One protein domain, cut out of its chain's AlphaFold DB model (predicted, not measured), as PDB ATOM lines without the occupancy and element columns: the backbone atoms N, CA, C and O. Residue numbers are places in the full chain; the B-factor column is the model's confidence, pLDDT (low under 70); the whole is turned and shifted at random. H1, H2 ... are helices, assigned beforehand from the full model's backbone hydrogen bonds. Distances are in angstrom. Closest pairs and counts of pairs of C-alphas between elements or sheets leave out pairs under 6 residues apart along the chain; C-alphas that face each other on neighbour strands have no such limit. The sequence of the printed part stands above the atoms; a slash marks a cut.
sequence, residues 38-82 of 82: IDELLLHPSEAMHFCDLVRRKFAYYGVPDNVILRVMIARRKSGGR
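This is residues 38 to 82 of the 82 residues of an uncharacterized protein of Alienimonas californiensis (UniProt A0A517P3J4). Two longer helices, H2 and H3, meet at nearly a right angle, with the first residues of H3 set on the stretch 48 to 52 of H2. The short helix H1 comes before H2 and folds back from the beginning of H2 towards H3; it touches H3, and it only just touches H2, with 3 pairs of C-alphas within 8 A and only at the corner by their link. The printed part has 45 residues with three named helices, in the order H1, H2, H3, and no named strand; the class is all helix. It is only just compact, close to loose, with a radius of gyration of the C-alphas of 11.0 A, and elongated, spanning 32 by 19 by 15 A.

H1 is residues 38 to 43, beginning at C-alpha 38 at (58.315, 25.193, 14.546). H2 is residues 45 to 59, 21.3 A from first to last C-alpha, with C-alpha 45 at (52.384, 30.031, 5.258). H3 is residues 66 to 79, 20.1 A long in the same measure, ending at C-alpha 79 at (56.946, 27.264, 27.634).

H1 and H2 only just touch, with 3 pairs of C-alphas within 8 A, and only at the corner by their tight link; the closest C-alphas are those of Leu 41 and Ala 48, 5.6 A apart. H1 touches H3 at a steep tilt of 46 degrees, opposite ways, the closest C-alphas being those of Ile 38 and Met 73, 7.1 A apart. H2, with residues 48 to 52 alone, touches residues 66 to 70 of H3; the C-alphas of Cys 52 and Asp 66 are the closest, 5.8 A apart. Their lines are about perpendicular, at 85 degrees. In H1, H2 and H3 every O i to N i+4 pair is within hydrogen-bond range.

The C-alphas of Tyr 62 and Arg 82 are the two farthest apart, at 32.7 A. The printed part has no cut, and the link from H2 to H3, 6 residues, is short. The mean pLDDT of the printed part is 85.8; residues 80 to 82 are under 70, and Arg 82 is the chain's last residue.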
ATOM      1  N   ILE A  38      59.564  24.433  14.363       85.25
ATOM      2  CA  ILE A  38      58.315  25.193  14.546       85.25
ATOM      3  C   ILE A  38      58.450  26.600  13.947       85.25
ATOM      4  O   ILE A  38      57.496  27.118  13.376       85.25
ATOM      5  N   ASP A  39      59.626  27.219  14.069       84.81
ATOM      6  CA  ASP A  39      59.882  28.550  13.518       84.81
ATOM      7  C   ASP A  39      59.849  28.546  11.990       84.81
ATOM      8  O   ASP A  39      59.203  29.406  11.398       84.81
ATOM      9  N   GLU A  40      60.473  27.556  11.352       86.81
ATOM     10  CA  GLU A  40      60.453  27.434   9.893       86.81
ATOM     11  C   GLU A  40      59.036  27.176   9.378       86.81
ATOM     12  O   GLU A  40      58.604  27.844   8.442       86.81
ATOM     13  N   LEU A  41      58.254  26.317  10.045       88.25
ATOM     14  CA  LEU A  41      56.843  26.117   9.695       88.25
ATOM     15  C   LEU A  41      56.065  27.444   9.703       88.25
ATOM     16  O   LEU A  41      55.268  27.701   8.806       88.25
ATOM     17  N   LEU A  42      56.307  28.310  10.690       84.88
ATOM     18  CA  LEU A  42      55.630  29.606  10.806       84.88
ATOM     19  C   LEU A  42      56.103  30.644   9.776       84.88
ATOM     20  O   LEU A  42      55.384  31.610   9.523       84.88
ATOM     21  N   LEU A  43      57.281  30.454   9.177       89.25
ATOM     22  CA  LEU A  43      57.788  31.273   8.072       89.25
ATOM     23  C   LEU A  43      57.249  30.817   6.705       89.25
ATOM     24  O   LEU A  43      57.300  31.583   5.742       89.25
ATOM     25  N   HIS A  44      56.690  29.606   6.623       89.69
ATOM     26  CA  HIS A  44      56.121  29.029   5.409       89.69
ATOM     27  C   HIS A  44      54.587  28.944   5.506       89.69
ATOM     28  O   HIS A  44      54.047  27.924   5.932       89.69
ATOM     29  N   PRO A  45      53.838  29.984   5.080       89.00
ATOM     30  CA  PRO A  45      52.384  30.031   5.258       89.00
ATOM     31  C   PRO A  45      51.649  28.866   4.583       89.00
ATOM     32  O   PRO A  45      50.674  28.364   5.136       89.00
ATOM     33  N   SER A  46      52.127  28.398   3.425       91.94
ATOM     34  CA  SER A  46      51.559  27.231   2.737       91.94
ATOM     35  C   SER A  46      51.670  25.954   3.577       91.94
ATOM     36  O   SER A  46      50.680  25.244   3.742       91.94
ATOM     37  N   GLU A  47      52.841  25.709   4.168       91.06
ATOM     38  CA  GLU A  47      53.087  24.552   5.039       91.06
ATOM     39  C   GLU A  47      52.299  24.668   6.348       91.06
ATOM     40  O   GLU A  47      51.720  23.691   6.819       91.06
ATOM     41  N   ALA A  48      52.208  25.875   6.915       92.12
ATOM     42  CA  ALA A  48      51.430  26.133   8.122       92.12
ATOM     43  C   ALA A  48      49.931  25.847   7.922       92.12
ATOM     44  O   ALA A  48      49.311  25.208   8.776       92.12
ATOM     45  N   MET A  49      49.352  26.281   6.797       93.12
ATOM     46  CA  MET A  49      47.962  25.964   6.439       93.12
ATOM     47  C   MET A  49      47.781  24.462   6.222       93.12
ATOM     48  O   MET A  49      46.853  23.866   6.770       93.12
ATOM     49  N   HIS A  50      48.705  23.829   5.491       93.25
ATOM     50  CA  HIS A  50      48.664  22.389   5.258       93.25
ATOM     51  C   HIS A  50      48.722  21.594   6.569       93.25
ATOM     52  O   HIS A  50      47.926  20.682   6.787       93.25
ATOM     53  N   PHE A  51      49.604  21.985   7.490       93.38
ATOM     54  CA  PHE A  51      49.689  21.401   8.823       93.38
ATOM     55  C   PHE A  51      48.374  21.541   9.598       93.38
ATOM     56  O   PHE A  51      47.905  20.560  10.179       93.38
ATOM     57  N   CYS A  52      47.752  22.725   9.584       94.06
ATOM     58  CA  CYS A  52      46.469  22.934  10.254       94.06
ATOM     59  C   CYS A  52      45.380  22.016   9.682       94.06
ATOM     60  O   CYS A  52      44.647  21.385  10.446       94.06
ATOM     61  N   ASP A  53      45.326  21.853   8.362       94.12
ATOM     62  CA  ASP A  53      44.395  20.928   7.717       94.12
ATOM     63  C   ASP A  53      44.659  19.464   8.086       94.12
ATOM     64  O   ASP A  53      43.714  18.713   8.346       94.12
ATOM     65  N   LEU A  54      45.925  19.050   8.172       93.50
ATOM     66  CA  LEU A  54      46.287  17.704   8.622       93.50
ATOM     67  C   LEU A  54      45.866  17.455  10.075       93.50
ATOM     68  O   LEU A  54      45.327  16.391  10.376       93.50
ATOM     69  N   VAL A  55      46.055  18.436  10.963       93.25
ATOM     70  CA  VAL A  55      45.609  18.364  12.363       93.25
ATOM     71  C   VAL A  55      44.088  18.223  12.438       93.25
ATOM     72  O   VAL A  55      43.592  17.316  13.112       93.25
ATOM     73  N   ARG A  56      43.336  19.057  11.705       93.00
ATOM     74  CA  ARG A  56      41.866  18.972  11.660       93.00
ATOM     75  C   ARG A  56      41.390  17.609  11.190       93.00
ATOM     76  O   ARG A  56      40.518  17.023  11.823       93.00
ATOM     77  N   ARG A  57      41.967  17.097  10.101       92.88
ATOM     78  CA  ARG A  57      41.573  15.809   9.516       92.88
ATOM     79  C   ARG A  57      41.927  14.635  10.421       92.88
ATOM     80  O   ARG A  57      41.109  13.739  10.578       92.88
ATOM     81  N   LYS A  58      43.117  14.642  11.032       92.56
ATOM     82  CA  LYS A  58      43.577  13.531  11.877       92.56
ATOM     83  C   LYS A  58      42.739  13.377  13.143       92.56
ATOM     84  O   LYS A  58      42.453  12.254  13.543       92.56
ATOM     85  N   PHE A  59      42.364  14.489  13.769       89.19
ATOM     86  CA  PHE A  59      41.677  14.467  15.060       89.19
ATOM     87  C   PHE A  59      40.197  14.871  14.994       89.19
ATOM     88  O   PHE A  59      39.554  14.983  16.032       89.19
ATOM     89  N   ALA A  60      39.657  15.085  13.792       89.75
ATOM     90  CA  ALA A  60      38.298  15.573  13.554       89.75
ATOM     91  C   ALA A  60      37.991  16.950  14.190       89.75
ATOM     92  O   ALA A  60      36.846  17.256  14.516       89.75
ATOM     93  N   TYR A  61      38.998  17.819  14.323       89.38
ATOM     94  CA  TYR A  61      38.872  19.163  14.908       89.38
ATOM     95  C   TYR A  61      38.384  20.214  13.896       89.38
ATOM     96  O   TYR A  61      38.971  21.288  13.765       89.38
ATOM     97  N   TYR A  62      37.327  19.914  13.140       87.38
ATOM     98  CA  TYR A  62      36.886  20.740  12.005       87.38
ATOM     99  C   TYR A  62      36.486  22.176  12.383       87.38
ATOM    100  O   TYR A  62      36.612  23.073  11.555       87.38
ATOM    101  N   GLY A  63      36.050  22.404  13.626       86.56
ATOM    102  CA  GLY A  63      35.678  23.731  14.127       86.56
ATOM    103  C   GLY A  63      36.857  24.616  14.546       86.56
ATOM    104  O   GLY A  63      36.664  25.807  14.781       86.56
ATOM    105  N   VAL A  64      38.077  24.073  14.647       89.44
ATOM    106  CA  VAL A  64      39.218  24.823  15.186       89.44
ATOM    107  C   VAL A  64      39.866  25.691  14.100       89.44
ATOM    108  O   VAL A  64      40.321  25.164  13.078       89.44
ATOM    109  N   PRO A  65      39.984  27.014  14.301       91.44
ATOM    110  CA  PRO A  65      40.615  27.910  13.338       91.44
ATOM    111  C   PRO A  65      42.153  27.794  13.359       91.44
ATOM    112  O   PRO A  65      42.755  27.456  14.379       91.44
ATOM    113  N   ASP A  66      42.809  28.106  12.233       91.31
ATOM    114  CA  ASP A  66      44.269  27.933  12.065       91.31
ATOM    115  C   ASP A  66      45.059  28.699  13.125       91.31
ATOM    116  O   ASP A  66      46.017  28.204  13.717       91.31
ATOM    117  N   ASN A  67      44.615  29.923  13.418       89.25
ATOM    118  CA  ASN A  67      45.264  30.793  14.388       89.25
ATOM    119  C   ASN A  67      45.295  30.184  15.800       89.25
ATOM    120  O   ASN A  67      46.193  30.514  16.571       89.25
ATOM    121  N   VAL A  68      44.349  29.315  16.156       90.19
ATOM    122  CA  VAL A  68      44.347  28.600  17.436       90.19
ATOM    123  C   VAL A  68      45.404  27.501  17.430       90.19
ATOM    124  O   VAL A  68      46.238  27.471  18.336       90.19
ATOM    125  N   ILE A  69      45.432  26.669  16.384       91.38
ATOM    126  CA  ILE A  69      46.407  25.577  16.220       91.38
ATOM    127  C   ILE A  69      47.838  26.138  16.242       91.38
ATOM    128  O   ILE A  69      48.682  25.695  17.024       91.38
ATOM    129  N   LEU A  70      48.102  27.188  15.462       90.81
ATOM    130  CA  LEU A  70      49.425  27.814  15.386       90.81
ATOM    131  C   LEU A  70      49.818  28.524  16.691       90.81
ATOM    132  O   LEU A  70      50.977  28.474  17.107       90.81
ATOM    133  N   ARG A  71      48.870  29.159  17.394       88.31
ATOM    134  CA  ARG A  71      49.153  29.791  18.697       88.31
ATOM    135  C   ARG A  71      49.566  28.780  19.753       88.31
ATOM    136  O   ARG A  71      50.389  29.118  20.600       88.31
ATOM    137  N   VAL A  72      48.999  27.581  19.714       88.25
ATOM    138  CA  VAL A  72      49.343  26.494  20.633       88.25
ATOM    139  C   VAL A  72      50.787  26.032  20.409       88.25
ATOM    140  O   VAL A  72      51.547  25.934  21.374       88.25
ATOM    141  N   MET A  73      51.217  25.914  19.151       86.50
ATOM    142  CA  MET A  73      52.619  25.641  18.797       86.50
ATOM    143  C   MET A  73      53.578  26.733  19.304       86.50
ATOM    144  O   MET A  73      54.597  26.441  19.935       86.50
ATOM    145  N   ILE A  74      53.222  28.010  19.114       86.62
ATOM    146  CA  ILE A  74      54.010  29.153  19.611       86.62
ATOM    147  C   ILE A  74      54.069  29.164  21.146       86.62
ATOM    148  O   ILE A  74      55.104  29.492  21.731       86.62
ATOM    149  N   ALA A  75      52.961  28.833  21.813       84.00
ATOM    150  CA  ALA A  75      52.905  28.759  23.267       84.00
ATOM    151  C   ALA A  75      53.814  27.643  23.794       84.00
ATOM    152  O   ALA A  75      54.600  27.911  24.698       84.00
ATOM    153  N   ARG A  76      53.791  26.445  23.191       80.94
ATOM    154  CA  ARG A  76      54.683  25.340  23.579       80.94
ATOM    155  C   ARG A  76      56.153  25.723  23.448       80.94
ATOM    156  O   ARG A  76      56.910  25.466  24.378       80.94
ATOM    157  N   ARG A  77      56.537  26.411  22.366       79.31
ATOM    158  CA  ARG A  77      57.896  26.957  22.202       79.31
ATOM    159  C   ARG A  77      58.274  27.896  23.351       79.31
ATOM    160  O   ARG A  77      59.357  27.772  23.907       79.31
ATOM    161  N   LYS A  78      57.390  28.831  23.719       76.06
ATOM    162  CA  LYS A  78      57.645  29.782  24.819       76.06
ATOM    163  C   LYS A  78      57.727  29.102  26.186       76.06
ATOM    164  O   LYS A  78      58.493  29.550  27.030       76.06
ATOM    165  N   SER A  79      56.946  28.047  26.396       70.25
ATOM    166  CA  SER A  79      56.946  27.264  27.634       70.25
ATOM    167  C   SER A  79      58.112  26.271  27.714       70.25
ATOM    168  O   SER A  79      58.497  25.890  28.811       70.25
ATOM    169  N   GLY A  80      58.681  25.863  26.573       54.25
ATOM    170  CA  GLY A  80      59.792  24.910  26.444       54.25
ATOM    171  C   GLY A  80      61.191  25.498  26.659       54.25
ATOM    172  O   GLY A  80      62.172  24.897  26.243       54.25
ATOM    173  N   GLY A  81      61.298  26.669  27.290       47.69
ATOM    174  CA  GLY A  81      62.564  27.209  27.782       47.69
ATOM    175  C   GLY A  81      62.872  26.745  29.206       47.69
ATOM    176  O   GLY A  81      63.022  27.604  30.071       47.69
ATOM    177  N   ARG A  82      62.902  25.431  29.459       36.41
ATOM    178  CA  ARG A  82      63.501  24.787  30.643       36.41
ATOM    179  C   ARG A  82      63.902  23.360  30.317       36.41
ATOM    180  O   ARG A  82      63.055  22.656  29.728       36.41
TER     181      ARG A  82